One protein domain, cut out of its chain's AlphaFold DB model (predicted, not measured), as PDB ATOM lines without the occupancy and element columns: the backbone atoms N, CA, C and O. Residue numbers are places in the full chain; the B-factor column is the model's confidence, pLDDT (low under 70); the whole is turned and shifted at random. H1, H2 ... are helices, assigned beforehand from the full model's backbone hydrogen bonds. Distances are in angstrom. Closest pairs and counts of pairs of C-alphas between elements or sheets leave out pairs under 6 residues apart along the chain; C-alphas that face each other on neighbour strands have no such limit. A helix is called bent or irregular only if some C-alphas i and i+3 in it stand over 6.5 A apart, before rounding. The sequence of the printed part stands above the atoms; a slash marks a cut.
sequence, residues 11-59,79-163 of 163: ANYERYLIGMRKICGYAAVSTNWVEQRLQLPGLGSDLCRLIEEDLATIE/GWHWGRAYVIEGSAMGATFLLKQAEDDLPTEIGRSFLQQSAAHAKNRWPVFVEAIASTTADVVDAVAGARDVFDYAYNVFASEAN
ATOM      1  N   ALA A  11     158.813 135.844 118.720       92.69
ATOM      2  CA  ALA A  11     159.806 136.635 119.447       92.69
ATOM      3  C   ALA A  11     159.182 137.877 120.110       92.69
ATOM      4  O   ALA A  11     159.556 138.255 121.217       92.69
ATOM      5  N   ASN A  12     158.203 138.512 119.459       94.00
ATOM      6  CA  ASN A  12     157.468 139.626 120.058       94.00
ATOM      7  C   ASN A  12     156.593 139.153 121.220       94.00
ATOM      8  O   ASN A  12     156.515 139.833 122.244       94.00
ATOM      9  N   TYR A  13     155.955 137.992 121.074       95.25
ATOM     10  CA  TYR A  13     155.091 137.450 122.114       95.25
ATOM     11  C   TYR A  13     155.901 136.998 123.332       95.25
ATOM     12  O   TYR A  13     155.528 137.288 124.466       95.25
ATOM     13  N   GLU A  14     157.066 136.394 123.112       93.62
ATOM     14  CA  GLU A  14     158.037 136.083 124.160       93.62
ATOM     15  C   GLU A  14     158.455 137.338 124.941       93.62
ATOM     16  O   GLU A  14     158.344 137.366 126.167       93.62
ATOM     17  N   ARG A  15     158.863 138.414 124.249       92.56
ATOM     18  CA  ARG A  15     159.205 139.698 124.893       92.56
ATOM     19  C   ARG A  15     158.036 140.270 125.689       92.56
ATOM     20  O   ARG A  15     158.224 140.768 126.799       92.56
ATOM     21  N   TYR A  16     156.823 140.164 125.148       94.69
ATOM     22  CA  TYR A  16     155.607 140.572 125.843       94.69
ATOM     23  C   TYR A  16     155.417 139.792 127.153       94.69
ATOM     24  O   TYR A  16     155.225 140.402 128.208       94.69
ATOM     25  N   LEU A  17     155.532 138.463 127.110       94.56
ATOM     26  CA  LEU A  17     155.415 137.593 128.281       94.56
ATOM     27  C   LEU A  17     156.510 137.882 129.320       94.56
ATOM     28  O   LEU A  17     156.203 138.030 130.503       94.56
ATOM     29  N   ILE A  18     157.767 138.051 128.901       92.38
ATOM     30  CA  ILE A  18     158.877 138.440 129.789       92.38
ATOM     31  C   ILE A  18     158.579 139.778 130.476       92.38
ATOM     32  O   ILE A  18     158.769 139.910 131.689       92.38
ATOM     33  N   GLY A  19     158.072 140.759 129.725       92.62
ATOM     34  CA  GLY A  19     157.689 142.056 130.270       92.62
ATOM     35  C   GLY A  19     156.576 141.945 131.314       92.62
ATOM     36  O   GLY A  19     156.723 142.438 132.435       92.62
ATOM     37  N   MET A  20     155.502 141.218 130.996       93.81
ATOM     38  CA  MET A  20     154.403 140.975 131.937       93.81
ATOM     39  C   MET A  20     154.869 140.230 133.190       93.81
ATOM     40  O   MET A  20     154.470 140.590 134.295       93.81
ATOM     41  N   ARG A  21     155.781 139.260 133.056       91.75
ATOM     42  CA  ARG A  21     156.360 138.533 134.192       91.75
ATOM     43  C   ARG A  21     157.083 139.467 135.161       91.75
ATOM     44  O   ARG A  21     156.895 139.363 136.372       91.75
ATOM     45  N   LYS A  22     157.890 140.395 134.633       91.38
ATOM     46  CA  LYS A  22     158.592 141.413 135.434       91.38
ATOM     47  C   LYS A  22     157.597 142.308 136.176       91.38
ATOM     48  O   LYS A  22     157.763 142.535 137.370       91.38
ATOM     49  N   ILE A  23     156.544 142.763 135.496       92.25
ATOM     50  CA  ILE A  23     155.511 143.641 136.072       92.25
ATOM     51  C   ILE A  23     154.710 142.924 137.169       92.25
ATOM     52  O   ILE A  23     154.550 143.466 138.262       92.25
ATOM     53  N   CYS A  24     154.255 141.691 136.921       90.94
ATOM     54  CA  CYS A  24     153.556 140.884 137.923       90.94
ATOM     55  C   CYS A  24     154.440 140.630 139.152       90.94
ATOM     56  O   CYS A  24     153.977 140.788 140.278       90.94
ATOM     57  N   GLY A  25     155.723 140.307 138.949       89.12
ATOM     58  CA  GLY A  25     156.687 140.149 140.039       89.12
ATOM     59  C   GLY A  25     156.901 141.437 140.840       89.12
ATOM     60  O   GLY A  25     156.911 141.404 142.068       89.12
ATOM     61  N   TYR A  26     157.009 142.580 140.160       90.31
ATOM     62  CA  TYR A  26     157.178 143.892 140.787       90.31
ATOM     63  C   TYR A  26     155.993 144.276 141.686       90.31
ATOM     64  O   TYR A  26     156.178 144.771 142.799       90.31
ATOM     65  N   ALA A  27     154.766 144.001 141.239       91.50
ATOM     66  CA  ALA A  27     153.548 144.312 141.985       91.50
ATOM     67  C   ALA A  27     153.130 143.220 142.994       91.50
ATOM     68  O   ALA A  27     152.206 143.454 143.779       91.50
ATOM     69  N   ALA A  28     153.812 142.067 143.022       89.81
ATOM     70  CA  ALA A  28     153.380 140.858 143.733       89.81
ATOM     71  C   ALA A  28     153.085 141.079 145.225       89.81
ATOM     72  O   ALA A  28     152.100 140.573 145.754       89.81
ATOM     73  N   VAL A  29     153.910 141.870 145.920       89.56
ATOM     74  CA  VAL A  29     153.689 142.172 147.347       89.56
ATOM     75  C   VAL A  29     152.338 142.862 147.561       89.56
ATOM     76  O   VAL A  29     151.624 142.547 148.508       89.56
ATOM     77  N   SER A  30     151.968 143.781 146.668       92.31
ATOM     78  CA  SER A  30     150.730 144.555 146.792       92.31
ATOM     79  C   SER A  30     149.506 143.778 146.327       92.31
ATOM     80  O   SER A  30     148.460 143.869 146.965       92.31
ATOM     81  N   THR A  31     149.637 142.970 145.272       91.25
ATOM     82  CA  THR A  31     148.553 142.075 144.843       91.25
ATOM     83  C   THR A  31     148.249 141.043 145.922       91.25
ATOM     84  O   THR A  31     147.094 140.910 146.309       91.25
ATOM     85  N   ASN A  32     149.272 140.414 146.511       90.12
ATOM     86  CA  ASN A  32     149.092 139.446 147.597       90.12
ATOM     87  C   ASN A  32     148.445 140.089 148.834       90.12
ATOM     88  O   ASN A  32     147.605 139.474 149.490       90.12
ATOM     89  N   TRP A  33     148.818 141.334 149.153       92.19
ATOM     90  CA  TRP A  33     148.210 142.086 150.250       92.19
ATOM     91  C   TRP A  33     146.708 142.316 150.016       92.19
ATOM     92  O   TRP A  33     145.893 142.041 150.901       92.19
ATOM     93  N   VAL A  34     146.318 142.751 148.811       92.44
ATOM     94  CA  VAL A  34     144.902 142.945 148.461       92.44
ATOM     95  C   VAL A  34     144.145 141.621 148.434       92.44
ATOM     96  O   VAL A  34     143.032 141.545 148.951       92.44
ATOM     97  N   GLU A  35     144.729 140.570 147.862       91.38
ATOM     98  CA  GLU A  35     144.117 139.241 147.793       91.38
ATOM     99  C   GLU A  35     143.746 138.722 149.181       91.38
ATOM    100  O   GLU A  35     142.617 138.281 149.388       91.38
ATOM    101  N   GLN A  36     144.660 138.837 150.150       91.25
ATOM    102  CA  GLN A  36     144.399 138.445 151.536       91.25
ATOM    103  C   GLN A  36     143.271 139.270 152.157       91.25
ATOM    104  O   GLN A  36     142.403 138.722 152.836       91.25
ATOM    105  N   ARG A  37     143.257 140.584 151.903       92.75
ATOM    106  CA  ARG A  37     142.240 141.497 152.441       92.75
ATOM    107  C   ARG A  37     140.852 141.240 151.864       92.75
ATOM    108  O   ARG A  37     139.870 141.346 152.593       92.75
ATOM    109  N   LEU A  38     140.773 140.890 150.584       92.56
ATOM    110  CA  LEU A  38     139.522 140.616 149.873       92.56
ATOM    111  C   LEU A  38     139.137 139.135 149.846       92.56
ATOM    112  O   LEU A  38     138.091 138.796 149.300       92.56
ATOM    113  N   GLN A  39     139.965 138.259 150.425       90.12
ATOM    114  CA  GLN A  39     139.807 136.802 150.363       90.12
ATOM    115  C   GLN A  39     139.653 136.297 148.920       90.12
ATOM    116  O   GLN A  39     138.895 135.370 148.632       90.12
ATOM    117  N   LEU A  40     140.368 136.939 147.997       85.44
ATOM    118  CA  LEU A  40     140.379 136.561 146.594       85.44
ATOM    119  C   LEU A  40     141.384 135.418 146.367       85.44
ATOM    120  O   LEU A  40     142.396 135.346 147.067       85.44
ATOM    121  N   PRO A  41     141.153 134.537 145.377       78.88
ATOM    122  CA  PRO A  41     142.152 133.544 144.977       78.88
ATOM    123  C   PRO A  41     143.460 134.223 144.531       78.88
ATOM    124  O   PRO A  41     143.443 135.386 144.128       78.88
ATOM    125  N   GLY A  42     144.590 133.518 144.599       71.06
ATOM    126  CA  GLY A  42     145.901 134.090 144.277       71.06
ATOM    127  C   GLY A  42     145.966 134.642 142.848       71.06
ATOM    128  O   GLY A  42     145.674 133.924 141.901       71.06
ATOM    129  N   LEU A  43     146.328 135.912 142.659       71.44
ATOM    130  CA  LEU A  43     146.491 136.538 141.340       71.44
ATOM    131  C   LEU A  43     147.973 136.613 140.985       71.44
ATOM    132  O   LEU A  43     148.379 136.130 139.930       71.44
ATOM    133  N   GLY A  44     148.794 137.180 141.873       61.75
ATOM    134  CA  GLY A  44     150.206 137.454 141.590       61.75
ATOM    135  C   GLY A  44     151.031 136.198 141.289       61.75
ATOM    136  O   GLY A  44     151.681 136.106 140.246       61.75
ATOM    137  N   SER A  45     150.991 135.200 142.178       65.38
ATOM    138  CA  SER A  45     151.752 133.954 142.004       65.38
ATOM    139  C   SER A  45     151.232 133.085 140.858       65.38
ATOM    140  O   SER A  45     152.024 132.416 140.192       65.38
ATOM    141  N   ASP A  46     149.922 133.117 140.607       83.12
ATOM    142  CA  ASP A  46     149.299 132.306 139.563       83.12
ATOM    143  C   ASP A  46     149.576 132.872 138.173       83.12
ATOM    144  O   ASP A  46     149.949 132.113 137.280       83.12
ATOM    145  N   LEU A  47     149.500 134.194 137.985       87.62
ATOM    146  CA  LEU A  47     149.817 134.810 136.694       87.62
ATOM    147  C   LEU A  47     151.287 134.615 136.312       87.62
ATOM    148  O   LEU A  47     151.565 134.224 135.182       87.62
ATOM    149  N   CYS A  48     152.229 134.806 137.242       88.69
ATOM    150  CA  CYS A  48     153.650 134.557 136.975       88.69
ATOM    151  C   CYS A  48     153.917 133.108 136.545       88.69
ATOM    152  O   CYS A  48     154.692 132.880 135.618       88.69
ATOM    153  N   ARG A  49     153.265 132.132 137.192       90.62
ATOM    154  CA  ARG A  49     153.376 130.716 136.819       90.62
ATOM    155  C   ARG A  49     152.819 130.457 135.417       90.62
ATOM    156  O   ARG A  49     153.484 129.802 134.627       90.62
ATOM    157  N   LEU A  50     151.635 130.983 135.098       93.75
ATOM    158  CA  LEU A  50     151.018 130.806 133.777       93.75
ATOM    159  C   LEU A  50     151.850 131.443 132.658       93.75
ATOM    160  O   LEU A  50     151.967 130.873 131.581       93.75
ATOM    161  N   ILE A  51     152.472 132.596 132.923       94.12
ATOM    162  CA  ILE A  51     153.393 133.229 131.973       94.12
ATOM    163  C   ILE A  51     154.603 132.328 131.698       94.12
ATOM    164  O   ILE A  51     155.030 132.199 130.556       94.12
ATOM    165  N   GLU A  52     155.165 131.695 132.729       92.38
ATOM    166  CA  GLU A  52     156.289 130.764 132.567       92.38
ATOM    167  C   GLU A  52     155.892 129.498 131.799       92.38
ATOM    168  O   GLU A  52     156.685 128.995 131.003       92.38
ATOM    169  N   GLU A  53     154.673 128.999 132.010       93.69
ATOM    170  CA  GLU A  53     154.110 127.886 131.239       93.69
ATOM    171  C   GLU A  53     153.941 128.263 129.764       93.69
ATOM    172  O   GLU A  53     154.361 127.505 128.891       93.69
ATOM    173  N   ASP A  54     153.413 129.456 129.479       95.81
ATOM    174  CA  ASP A  54     153.271 129.955 128.112       95.81
ATOM    175  C   ASP A  54     154.648 130.180 127.451       95.81
ATOM    176  O   ASP A  54     154.851 129.776 126.305       95.81
ATOM    177  N   LEU A  55     155.638 130.720 128.173       94.94
ATOM    178  CA  LEU A  55     157.016 130.875 127.681       94.94
ATOM    179  C   LEU A  55     157.665 129.534 127.320       94.94
ATOM    180  O   LEU A  55     158.336 129.434 126.292       94.94
ATOM    181  N   ALA A  56     157.422 128.486 128.109       94.12
ATOM    182  CA  ALA A  56     157.952 127.151 127.838       94.12
ATOM    183  C   ALA A  56     157.410 126.533 126.533       94.12
ATOM    184  O   ALA A  56     158.050 125.640 125.972       94.12
ATOM    185  N   THR A  57     156.264 127.006 126.025       95.25
ATOM    186  CA  THR A  57     155.741 126.590 124.708       95.25
ATOM    187  C   THR A  57     156.484 127.234 123.534       95.25
ATOM    188  O   THR A  57     156.502 126.667 122.445       95.25
ATOM    189  N   ILE A  58     157.114 128.395 123.753       93.25
ATOM    190  CA  ILE A  58     157.881 129.129 122.738       93.25
ATOM    191  C   ILE A  58     159.333 128.648 122.746       93.25
ATOM    192  O   ILE A  58     159.861 128.223 121.718       93.25
ATOM    193  N   GLU A  59     159.967 128.669 123.921       87.94
ATOM    194  CA  GLU A  59     161.331 128.196 124.122       87.94
ATOM    195  C   GLU A  59     161.352 127.114 125.216       87.94
ATOM    196  O   GLU A  59     161.382 127.422 126.408       87.94
ATOM    197  N   GLY A  79     147.292 152.767 150.881       96.06
ATOM    198  CA  GLY A  79     147.084 153.445 149.601       96.06
ATOM    199  C   GLY A  79     148.012 152.891 148.523       96.06
ATOM    200  O   GLY A  79     147.536 152.434 147.485       96.06
ATOM    201  N   TRP A  80     149.316 152.817 148.799       96.12
ATOM    202  CA  TRP A  80     150.299 152.250 147.871       96.12
ATOM    203  C   TRP A  80     149.956 150.825 147.427       96.12
ATOM    204  O   TRP A  80     150.051 150.519 146.236       96.12
ATOM    205  N   HIS A  81     149.514 149.962 148.348       94.94
ATOM    206  CA  HIS A  81     149.090 148.605 148.000       94.94
ATOM    207  C   HIS A  81     147.889 148.594 147.048       94.94
ATOM    208  O   HIS A  81     147.941 147.917 146.016       94.94
ATOM    209  N   TRP A  82     146.847 149.378 147.339       96.88
ATOM    210  CA  TRP A  82     145.687 149.518 146.454       96.88
ATOM    211  C   TRP A  82     146.077 150.039 145.071       96.88
ATOM    212  O   TRP A  82     145.648 149.482 144.062       96.88
ATOM    213  N   GLY A  83     146.932 151.059 145.022       97.12
ATOM    214  CA  GLY A  83     147.424 151.657 143.785       97.12
ATOM    215  C   GLY A  83     148.168 150.675 142.889       97.12
ATOM    216  O   GLY A  83     147.862 150.539 141.704       97.12
ATOM    217  N   ARG A  84     149.131 149.946 143.459       95.44
ATOM    218  CA  ARG A  84     149.911 148.955 142.712       95.44
ATOM    219  C   ARG A  84     149.044 147.787 142.236       95.44
ATOM    220  O   ARG A  84     149.150 147.374 141.083       95.44
ATOM    221  N   ALA A  85     148.161 147.279 143.099       94.44
ATOM    222  CA  ALA A  85     147.241 146.199 142.745       94.44
ATOM    223  C   ALA A  85     146.233 146.624 141.664       94.44
ATOM    224  O   ALA A  85     145.934 145.830 140.774       94.44
ATOM    225  N   TYR A  86     145.777 147.883 141.684       96.12
ATOM    226  CA  TYR A  86     144.852 148.434 140.689       96.12
ATOM    227  C   TYR A  86     145.378 148.289 139.265       96.12
ATOM    228  O   TYR A  86     144.612 147.961 138.363       96.12
ATOM    229  N   VAL A  87     146.679 148.483 139.050       95.50
ATOM    230  CA  VAL A  87     147.266 148.359 137.712       95.50
ATOM    231  C   VAL A  87     147.201 146.915 137.210       95.50
ATOM    232  O   VAL A  87     146.845 146.685 136.053       95.50
ATOM    233  N   ILE A  88     147.479 145.937 138.075       93.06
ATOM    234  CA  ILE A  88     147.427 144.516 137.707       93.06
ATOM    235  C   ILE A  88     145.983 144.064 137.488       93.06
ATOM    236  O   ILE A  88     145.679 143.488 136.445       93.06
ATOM    237  N   GLU A  89     145.078 144.379 138.414       91.75
ATOM    238  CA  GLU A  89     143.656 144.033 138.296       91.75
ATOM    239  C   GLU A  89     143.013 144.726 137.082       91.75
ATOM    240  O   GLU A  89     142.249 144.112 136.342       91.75
ATOM    241  N   GLY A  90     143.383 145.979 136.802       91.69
ATOM    242  CA  GLY A  90     142.897 146.730 135.643       91.69
ATOM    243  C   GLY A  90     143.421 146.197 134.306       91.69
ATOM    244  O   GLY A  90     142.708 146.248 133.299       91.69
ATOM    245  N   SER A  91     144.632 145.626 134.283       91.00
ATOM    246  CA  SER A  91     145.219 145.027 133.073       91.00
ATOM    247  C   SER A  91     144.400 143.845 132.535       91.00
ATOM    248  O   SER A  91     144.374 143.602 131.326       91.00
ATOM    249  N   ALA A  92     143.645 143.173 133.413       87.38
ATOM    250  CA  ALA A  92     142.771 142.056 133.077       87.38
ATOM    251  C   ALA A  92     141.725 142.421 132.009       87.38
ATOM    252  O   ALA A  92     141.438 141.616 131.124       87.38
ATOM    253  N   MET A  93     141.181 143.645 132.038       87.94
ATOM    254  CA  MET A  93     140.194 144.085 131.040       87.94
ATOM    255  C   MET A  93     140.791 144.145 129.629       87.94
ATOM    256  O   MET A  93     140.152 143.744 128.657       87.94
ATOM    257  N   GLY A  94     142.036 144.617 129.514       91.00
ATOM    258  CA  GLY A  94     142.760 144.638 128.243       91.00
ATOM    259  C   GLY A  94     143.073 143.230 127.732       91.00
ATOM    260  O   GLY A  94     143.062 142.996 126.523       91.00
ATOM    261  N   ALA A  95     143.268 142.273 128.646       92.69
ATOM    262  CA  ALA A  95     143.568 140.890 128.301       92.69
ATOM    263  C   ALA A  95     142.463 140.215 127.474       92.69
ATOM    264  O   ALA A  95     142.772 139.328 126.690       92.69
ATOM    265  N   THR A  96     141.198 140.648 127.564       92.69
ATOM    266  CA  THR A  96     140.120 140.108 126.714       92.69
ATOM    267  C   THR A  96     140.352 140.391 125.227       92.69
ATOM    268  O   THR A  96     140.178 139.501 124.396       92.69
ATOM    269  N   PHE A  97     140.771 141.610 124.875       94.44
ATOM    270  CA  PHE A  97     141.092 141.950 123.485       94.44
ATOM    271  C   PHE A  97     142.389 141.285 123.030       94.44
ATOM    272  O   PHE A  97     142.460 140.776 121.915       94.44
ATOM    273  N   LEU A  98     143.389 141.257 123.914       95.81
ATOM    274  CA  LEU A  98     144.672 140.616 123.639       95.81
ATOM    275  C   LEU A  98     144.526 139.106 123.430       95.81
ATOM    276  O   LEU A  98     145.146 138.574 122.522       95.81
ATOM    277  N   LEU A  99     143.684 138.427 124.214       96.69
ATOM    278  CA  LEU A  99     143.402 137.001 124.051       96.69
ATOM    279  C   LEU A  99     142.797 136.721 122.680       96.69
ATOM    280  O   LEU A  99     143.295 135.856 121.972       96.69
ATOM    281  N   LYS A 100     141.774 137.488 122.289       96.31
ATOM    282  CA  LYS A 100     141.148 137.333 120.975       96.31
ATOM    283  C   LYS A 100     142.173 137.492 119.853       96.31
ATOM    284  O   LYS A 100     142.229 136.671 118.949       96.31
ATOM    285  N   GLN A 101     143.014 138.522 119.932       96.12
ATOM    286  CA  GLN A 101     144.052 138.719 118.928       96.12
ATOM    287  C   GLN A 101     145.097 137.590 118.943       96.12
ATOM    288  O   GLN A 101     145.519 137.132 117.890       96.12
ATOM    289  N   ALA A 102     145.487 137.097 120.118       96.56
ATOM    290  CA  ALA A 102     146.408 135.971 120.248       96.56
ATOM    291  C   ALA A 102     145.828 134.656 119.695       96.56
ATOM    292  O   ALA A 102     146.580 133.800 119.229       96.56
ATOM    293  N   GLU A 103     144.513 134.454 119.775       96.75
ATOM    294  CA  GLU A 103     143.818 133.316 119.161       96.75
ATOM    295  C   GLU A 103     143.835 133.401 117.629       96.75
ATOM    296  O   GLU A 103     144.001 132.370 116.978       96.75
ATOM    297  N   ASP A 104     143.730 134.610 117.074       96.81
ATOM    298  CA  ASP A 104     143.762 134.856 115.628       96.81
ATOM    299  C   ASP A 104     145.196 134.795 115.049       96.81
ATOM    300  O   ASP A 104     145.405 134.238 113.969       96.81
ATOM    301  N   ASP A 105     146.188 135.344 115.764       96.69
ATOM    302  CA  ASP A 105     147.536 135.604 115.232       96.69
ATOM    303  C   ASP A 105     148.590 134.536 115.614       96.69
ATOM    304  O   ASP A 105     149.592 134.385 114.909       96.69
ATOM    305  N   LEU A 106     148.416 133.789 116.718       95.88
ATOM    306  CA  LEU A 106     149.404 132.791 117.175       95.88
ATOM    307  C   LEU A 106     149.025 131.352 116.771       95.88
ATOM    308  O   LEU A 106     147.843 131.006 116.783       95.88
ATOM    309  N   PRO A 107     150.002 130.453 116.530       96.31
ATOM    310  CA  PRO A 107     149.751 129.021 116.336       96.31
ATOM    311  C   PRO A 107     149.110 128.346 117.556       96.31
ATOM    312  O   PRO A 107     149.377 128.717 118.700       96.31
ATOM    313  N   THR A 108     148.250 127.346 117.353       94.88
ATOM    314  CA  THR A 108     147.456 126.707 118.426       94.88
ATOM    315  C   THR A 108     148.287 126.086 119.551       94.88
ATOM    316  O   THR A 108     147.840 126.066 120.691       94.88
ATOM    317  N   GLU A 109     149.498 125.633 119.241       95.50
ATOM    318  CA  GLU A 109     150.466 125.021 120.151       95.50
ATOM    319  C   GLU A 109     151.133 126.013 121.113       95.50
ATOM    320  O   GLU A 109     151.720 125.596 122.109       95.50
ATOM    321  N   ILE A 110     151.033 127.315 120.831       96.75
ATOM    322  CA  ILE A 110     151.593 128.362 121.682       96.75
ATOM    323  C   ILE A 110     150.651 128.641 122.852       96.75
ATOM    324  O   ILE A 110     149.452 128.858 122.678       96.75
ATOM    325  N   GLY A 111     151.202 128.650 124.061       96.00
ATOM    326  CA  GLY A 111     150.474 128.893 125.297       96.00
ATOM    327  C   GLY A 111     149.858 130.292 125.347       96.00
ATOM    328  O   GLY A 111     150.465 131.290 124.949       96.00
ATOM    329  N   ARG A 112     148.619 130.357 125.836       96.81
ATOM    330  CA  ARG A 112     147.845 131.597 126.053       96.81
ATOM    331  C   ARG A 112     147.168 131.593 127.425       96.81
ATOM    332  O   ARG A 112     146.214 132.337 127.657       96.81
ATOM    333  N   SER A 113     147.620 130.722 128.320       96.12
ATOM    334  CA  SER A 113     146.994 130.438 129.610       96.12
ATOM    335  C   SER A 113     146.975 131.685 130.495       96.12
ATOM    336  O   SER A 113     145.982 131.957 131.171       96.12
ATOM    337  N   PHE A 114     148.033 132.499 130.432       95.25
ATOM    338  CA  PHE A 114     148.107 133.793 131.103       95.25
ATOM    339  C   PHE A 114     146.987 134.744 130.652       95.25
ATOM    340  O   PHE A 114     146.300 135.341 131.488       95.25
ATOM    341  N   LEU A 115     146.774 134.876 129.337       95.56
ATOM    342  CA  LEU A 115     145.742 135.752 128.775       95.56
ATOM    343  C   LEU A 115     144.333 135.221 129.063       95.56
ATOM    344  O   LEU A 115     143.451 136.004 129.406       95.56
ATOM    345  N   GLN A 116     144.132 133.902 129.000       95.31
ATOM    346  CA  GLN A 116     142.869 133.248 129.359       95.31
ATOM    347  C   GLN A 116     142.489 133.517 130.817       95.31
ATOM    348  O   GLN A 116     141.371 133.958 131.099       95.31
ATOM    349  N   GLN A 117     143.429 133.317 131.742       93.00
ATOM    350  CA  GLN A 117     143.199 133.579 133.158       93.00
ATOM    351  C   GLN A 117     142.960 135.071 133.420       93.00
ATOM    352  O   GLN A 117     142.026 135.431 134.137       93.00
ATOM    353  N   SER A 118     143.754 135.947 132.801       92.25
ATOM    354  CA  SER A 118     143.596 137.398 132.928       92.25
ATOM    355  C   SER A 118     142.233 137.867 132.406       92.25
ATOM    356  O   SER A 118     141.538 138.619 133.083       92.25
ATOM    357  N   ALA A 119     141.774 137.364 131.259       92.56
ATOM    358  CA  ALA A 119     140.443 137.673 130.740       92.56
ATOM    359  C   ALA A 119     139.322 137.156 131.665       92.56
ATOM    360  O   ALA A 119     138.323 137.846 131.877       92.56
ATOM    361  N   ALA A 120     139.484 135.974 132.272       90.44
ATOM    362  CA  ALA A 120     138.533 135.455 133.256       90.44
ATOM    363  C   ALA A 120     138.480 136.324 134.528       90.44
ATOM    364  O   ALA A 120     137.406 136.563 135.090       90.44
ATOM    365  N   HIS A 121     139.628 136.844 134.965       88.31
ATOM    366  CA  HIS A 121     139.733 137.756 136.101       88.31
ATOM    367  C   HIS A 121     138.988 139.073 135.888       88.31
ATOM    368  O   HIS A 121     138.323 139.533 136.817       88.31
ATOM    369  N   ALA A 122     138.987 139.620 134.670       87.06
ATOM    370  CA  ALA A 122     138.221 140.824 134.346       87.06
ATOM    371  C   ALA A 122     136.721 140.671 134.640       87.06
ATOM    372  O   ALA A 122     136.057 141.621 135.042       87.06
ATOM    373  N   LYS A 123     136.174 139.462 134.468       86.75
ATOM    374  CA  LYS A 123     134.757 139.188 134.724       86.75
ATOM    375  C   LYS A 123     134.450 139.000 136.210       86.75
ATOM    376  O   LYS A 123     133.418 139.462 136.682       86.75
ATOM    377  N   ASN A 124     135.321 138.287 136.925       87.44
ATOM    378  CA  ASN A 124     135.001 137.774 138.260       87.44
ATOM    379  C   ASN A 124     135.631 138.590 139.396       87.44
ATOM    380  O   ASN A 124     135.013 138.751 140.443       87.44
ATOM    381  N   ARG A 125     136.856 139.091 139.208       89.75
ATOM    382  CA  ARG A 125     137.620 139.793 140.251       89.75
ATOM    383  C   ARG A 125     137.431 141.296 140.198       89.75
ATOM    384  O   ARG A 125     137.278 141.925 141.239       89.75
ATOM    385  N   TRP A 126     137.413 141.857 138.991       91.19
ATOM    386  CA  TRP A 126     137.363 143.303 138.801       91.19
ATOM    387  C   TRP A 126     136.185 143.979 139.523       91.19
ATOM    388  O   TRP A 126     136.433 144.962 140.218       91.19
ATOM    389  N   PRO A 127     134.937 143.460 139.474       92.38
ATOM    390  CA  PRO A 127     133.830 144.086 140.201       92.38
ATOM    391  C   PRO A 127     134.055 144.131 141.719       92.38
ATOM    392  O   PRO A 127     133.821 145.165 142.339       92.38
ATOM    393  N   VAL A 128     134.574 143.042 142.298       93.75
ATOM    394  CA  VAL A 128     134.872 142.941 143.737       93.75
ATOM    395  C   VAL A 128     135.977 143.923 144.129       93.75
ATOM    396  O   VAL A 128     135.878 144.619 145.137       93.75
ATOM    397  N   PHE A 129     137.022 144.014 143.308       94.12
ATOM    398  CA  PHE A 129     138.129 144.934 143.534       94.12
ATOM    399  C   PHE A 129     137.690 146.406 143.447       94.12
ATOM    400  O   PHE A 129     138.077 147.217 144.287       94.12
ATOM    401  N   VAL A 130     136.841 146.760 142.476       93.88
ATOM    402  CA  VAL A 130     136.303 148.124 142.337       93.88
ATOM    403  C   VAL A 130     135.416 148.499 143.523       93.88
ATOM    404  O   VAL A 130     135.533 149.612 144.034       93.88
ATOM    405  N   GLU A 131     134.567 147.587 143.999       96.06
ATOM    406  CA  GLU A 131     133.745 147.812 145.195       96.06
ATOM    407  C   GLU A 131     134.609 148.024 146.450       96.06
ATOM    408  O   GLU A 131     134.345 148.918 147.261       96.06
ATOM    409  N   ALA A 132     135.699 147.267 146.579       95.50
ATOM    410  CA  ALA A 132     136.661 147.446 147.660       95.50
ATOM    411  C   ALA A 132     137.383 148.800 147.600       95.50
ATOM    412  O   ALA A 132     137.506 149.476 148.620       95.50
ATOM    413  N   ILE A 133     137.811 149.244 146.414       94.00
ATOM    414  CA  ILE A 133     138.396 150.582 146.245       94.00
ATOM    415  C   ILE A 133     137.368 151.670 146.556       94.00
ATOM    416  O   ILE A 133     137.709 152.668 147.180       94.00
ATOM    417  N   ALA A 134     136.110 151.499 146.153       94.38
ATOM    418  CA  ALA A 134     135.072 152.490 146.419       94.38
ATOM    419  C   ALA A 134     134.749 152.635 147.919       94.38
ATOM    420  O   ALA A 134     134.252 153.679 148.338       94.38
ATOM    421  N   SER A 135     135.020 151.600 148.719       94.06
ATOM    422  CA  SER A 135     134.724 151.557 150.157       94.06
ATOM    423  C   SER A 135     135.948 151.747 151.060       94.06
ATOM    424  O   SER A 135     135.790 151.897 152.273       94.06
ATOM    425  N   THR A 136     137.162 151.758 150.503       93.88
ATOM    426  CA  THR A 136     138.394 151.926 151.280       93.88
ATOM    427  C   THR A 136     138.533 153.341 151.843       93.88
ATOM    428  O   THR A 136     138.127 154.326 151.229       93.88
ATOM    429  N   THR A 137     139.166 153.455 153.012       95.38
ATOM    430  CA  THR A 137     139.545 154.740 153.628       95.38
ATOM    431  C   THR A 137     141.015 155.086 153.386       95.38
ATOM    432  O   THR A 137     141.565 155.949 154.070       95.38
ATOM    433  N   ALA A 138     141.677 154.369 152.479       94.81
ATOM    434  CA  ALA A 138     143.073 154.594 152.140       94.81
ATOM    435  C   ALA A 138     143.299 156.001 151.566       94.81
ATOM    436  O   ALA A 138     142.427 156.564 150.901       94.81
ATOM    437  N   ASP A 139     144.492 156.552 151.788       96.69
ATOM    438  CA  ASP A 139     144.864 157.840 151.211       96.69
ATOM    439  C   ASP A 139     144.936 157.738 149.674       96.69
ATOM    440  O   ASP A 139     145.669 156.922 149.106       96.69
ATOM    441  N   VAL A 140     144.148 158.575 148.997       95.81
ATOM    442  CA  VAL A 140     144.043 158.601 147.533       95.81
ATOM    443  C   VAL A 140     145.346 159.068 146.880       95.81
ATOM    444  O   VAL A 140     145.683 158.592 145.796       95.81
ATOM    445  N   VAL A 141     146.091 159.978 147.509       96.88
ATOM    446  CA  VAL A 141     147.378 160.469 146.996       96.88
ATOM    447  C   VAL A 141     148.383 159.321 146.948       96.88
ATOM    448  O   VAL A 141     149.023 159.117 145.914       96.88
ATOM    449  N   ASP A 142     148.447 158.524 148.013       96.00
ATOM    450  CA  ASP A 142     149.297 157.333 148.081       96.00
ATOM    451  C   ASP A 142     148.872 156.264 147.070       96.00
ATOM    452  O   ASP A 142     149.716 155.669 146.398       96.00
ATOM    453  N   ALA A 143     147.565 156.040 146.904       97.12
ATOM    454  CA  ALA A 143     147.061 155.096 145.909       97.12
ATOM    455  C   ALA A 143     147.400 155.512 144.476       97.12
ATOM    456  O   ALA A 143     147.850 154.695 143.669       97.12
ATOM    457  N   VAL A 144     147.263 156.794 144.149       97.62
ATOM    458  CA  VAL A 144     147.667 157.307 142.837       97.62
ATOM    459  C   VAL A 144     149.181 157.194 142.644       97.62
ATOM    460  O   VAL A 144     149.623 156.842 141.548       97.62
ATOM    461  N   ALA A 145     149.982 157.456 143.682       96.81
ATOM    462  CA  ALA A 145     151.434 157.298 143.623       96.81
ATOM    463  C   ALA A 145     151.836 155.838 143.357       96.81
ATOM    464  O   ALA A 145     152.610 155.584 142.434       96.81
ATOM    465  N   GLY A 146     151.237 154.883 144.074       96.00
ATOM    466  CA  GLY A 146     151.481 153.456 143.861       96.00
ATOM    467  C   GLY A 146     151.085 152.972 142.465       96.00
ATOM    468  O   GLY A 146     151.803 152.179 141.861       96.00
ATOM    469  N   ALA A 147     149.980 153.473 141.907       97.88
ATOM    470  CA  ALA A 147     149.588 153.130 140.541       97.88
ATOM    471  C   ALA A 147     150.579 153.680 139.501       97.88
ATOM    472  O   ALA A 147     150.987 152.959 138.589       97.88
ATOM    473  N   ARG A 148     150.992 154.947 139.642       97.56
ATOM    474  CA  ARG A 148     151.975 155.581 138.746       97.56
ATOM    475  C   ARG A 148     153.299 154.833 138.738       97.56
ATOM    476  O   ARG A 148     153.821 154.561 137.669       97.56
ATOM    477  N   ASP A 149     153.773 154.435 139.909       96.25
ATOM    478  CA  ASP A 149     155.009 153.678 140.068       96.25
ATOM    479  C   ASP A 149     155.009 152.359 139.264       96.25
ATOM    480  O   ASP A 149     155.978 152.059 138.566       96.25
ATOM    481  N   VAL A 150     153.895 151.615 139.242       95.81
ATOM    482  CA  VAL A 150     153.789 150.399 138.407       95.81
ATOM    483  C   VAL A 150     153.707 150.735 136.921       95.81
ATOM    484  O   VAL A 150     154.306 150.025 136.114       95.81
ATOM    485  N   PHE A 151     152.999 151.800 136.532       96.81
ATOM    486  CA  PHE A 151     152.965 152.232 135.130       96.81
ATOM    487  C   PHE A 151     154.345 152.671 134.626       96.81
ATOM    488  O   PHE A 151     154.739 152.268 133.533       96.81
ATOM    489  N   ASP A 152     155.093 153.430 135.423       95.50
ATOM    490  CA  ASP A 152     156.451 153.870 135.096       95.50
ATOM    491  C   ASP A 152     157.403 152.671 135.004       95.50
ATOM    492  O   ASP A 152     158.202 152.564 134.068       95.50
ATOM    493  N   TYR A 153     157.282 151.711 135.927       94.06
ATOM    494  CA  TYR A 153     158.022 150.454 135.855       94.06
ATOM    495  C   TYR A 153     157.692 149.673 134.576       94.06
ATOM    496  O   TYR A 153     158.600 149.269 133.849       94.06
ATOM    497  N   ALA A 154     156.405 149.503 134.256       93.31
ATOM    498  CA  ALA A 154     155.957 148.812 133.050       93.31
ATOM    499  C   ALA A 154     156.458 149.496 131.771       93.31
ATOM    500  O   ALA A 154     156.918 148.820 130.847       93.31
ATOM    501  N   TYR A 155     156.429 150.829 131.733       92.00
ATOM    502  CA  TYR A 155     156.973 151.615 130.631       92.00
ATOM    503  C   TYR A 155     158.464 151.328 130.428       92.00
ATOM    504  O   TYR A 155     158.884 151.020 129.313       92.00
ATOM    505  N   ASN A 156     159.257 151.363 131.502       90.94
ATOM    506  CA  ASN A 156     160.693 151.094 131.434       90.94
ATOM    507  C   ASN A 156     160.994 149.653 131.006       90.94
ATOM    508  O   ASN A 156     161.887 149.432 130.187       90.94
ATOM    509  N   VAL A 157     160.222 148.684 131.506       90.69
ATOM    510  CA  VAL A 157     160.329 147.280 131.095       90.69
ATOM    511  C   VAL A 157     160.107 147.160 129.588       90.69
ATOM    512  O   VAL A 157     161.019 146.739 128.880       90.69
ATOM    513  N   PHE A 158     158.966 147.604 129.060       89.00
ATOM    514  CA  PHE A 158     158.679 147.445 127.631       89.00
ATOM    515  C   PHE A 158     159.549 148.320 126.719       89.00
ATOM    516  O   PHE A 158     159.817 147.924 125.586       89.00
ATOM    517  N   ALA A 159     160.047 149.461 127.200       86.44
ATOM    518  CA  ALA A 159     161.040 150.254 126.479       86.44
ATOM    519  C   ALA A 159     162.392 149.530 126.376       86.44
ATOM    520  O   ALA A 159     163.055 149.630 125.344       86.44
ATOM    521  N   SER A 160     162.798 148.791 127.415       77.06
ATOM    522  CA  SER A 160     164.036 148.005 127.388       77.06
ATOM    523  C   SER A 160     163.940 146.781 126.474       77.06
ATOM    524  O   SER A 160     164.884 146.516 125.742       77.06
ATOM    525  N   GLU A 161     162.786 146.106 126.428       71.00
ATOM    526  CA  GLU A 161     162.550 144.934 125.562       71.00
ATOM    527  C   GLU A 161     162.388 145.287 124.066       71.00
ATOM    528  O   GLU A 161     162.340 144.405 123.204       71.00
ATOM    529  N   ALA A 162     162.241 146.573 123.736       62.00
ATOM    530  CA  ALA A 162     162.128 147.047 122.356       62.00
ATOM    531  C   ALA A 162     163.491 147.267 121.670       62.00
ATOM    532  O   ALA A 162     163.523 147.368 120.441       62.00
ATOM    533  N   ASN A 163     164.580 147.349 122.443       53.34
ATOM    534  CA  ASN A 163     165.953 147.535 121.952       53.34
ATOM    535  C   ASN A 163     166.697 146.200 121.837       53.34
ATOM    536  O   ASN A 163     167.625 146.139 121.002       53.34
TER     537      ASN A 163
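Overview. This is residues 11 to 59 and 79 to 163 of the 163 residues of the protein "Heme oxygenase" of Rhodopirellula rubra (UniProt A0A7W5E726). What shape do these atoms make? The long, kinked helix H3 is the core of an all-helix body: H6 packs on its residues 79 to 87 and H4 on its residues 89 to 99, while H1a and H2, side by side and running opposite ways, make a further layer in which H1a packs on H6 and H2 packs on H4. H1b, the second arm of the bent helix H1, crosses residues 80 to 88 of H3, and the short H5 packs on its residues 82 to 92. What is it made of, and how large is it? The printed part has 134 residues with six named helices, H1 to H6 in order along the chain, and no named strand, so its class is all helix. It is compact, with a radius of gyration of the C-alphas of 14.9 A and spans of 46 by 32 by 22 A.

Along the chain. Where does the first helix run? H1, residues 11 to 38, begins with C-alpha 11 at (159.806, 136.635, 119.447). By its hydrogen bonds it was assigned as one helix, but it is bent, with C-alphas 26 and 29 7.6 A apart. Its arms are H1a, residues 11 to 26, 22.7 A long, and H1b, residues 29 to 38, 14.5 A. Which helices follow? H2 is residues 44 to 58, 22.0 A; H3 is residues 79 to 105, 38.7 A, with a kink of 45 degrees near residue 96; H4 is residues 113 to 124, 16.5 A. H5 is residues 126 to 135, 14.3 A, and H6 is residues 140 to 160, 30.3 A, ending with C-alpha 160 at (164.036, 148.005, 127.388).

Arrangement. What touches the hub, H3? H6 touches it at a steep tilt of 42 degrees, the same way, closest at the C-alphas of Gly 79 and Ala 143, 4.0 A. H4 touches it at a steep tilt of 60 degrees, with C-alphas Thr 96 and Ala 119 closest at 4.7 A. H1b touches it about perpendicular, at 84 degrees, closest at C-alphas Ser 30 and His 81, 4.5 A, and H5 touches it with C-alphas Glu 89 and Trp 126 closest at 6.4 A. How does H1a stand? It touches H2 at a shallow tilt of 18 degrees, opposite ways, closest at C-alphas Arg 21 and Cys 48, 5.6 A. It touches residues 150 to 158 of H6, closest at C-alphas Gly 19 and Val 157, 5.9 A. Which other pairs touch or stay apart? Residues 113 to 118 of H4 touch H2, closest at C-alphas Leu 50 and Phe 114, 5.0 A; among the pairs apart are H2 and H6. Are the helix backbones complete? Every O i to N i+4 pair is within hydrogen-bond range in H1a, H1b, H5 and H6, against 10 of 11 in H2, 16 of 23 in H3 and 7 of 8 in H4.

Size, cuts and confidence. How far does it reach? The two C-alphas farthest apart are those of Pro 107 and Thr 137, 46.4 A. Is the printed part cut? Residues 60 to 78 are not printed, and C-alphas 59 and 79 are 38.6 A apart. Where is confidence low? The mean pLDDT of the printed part is 91.6, and residues 44 to 45 and 162 to 163 are under 70.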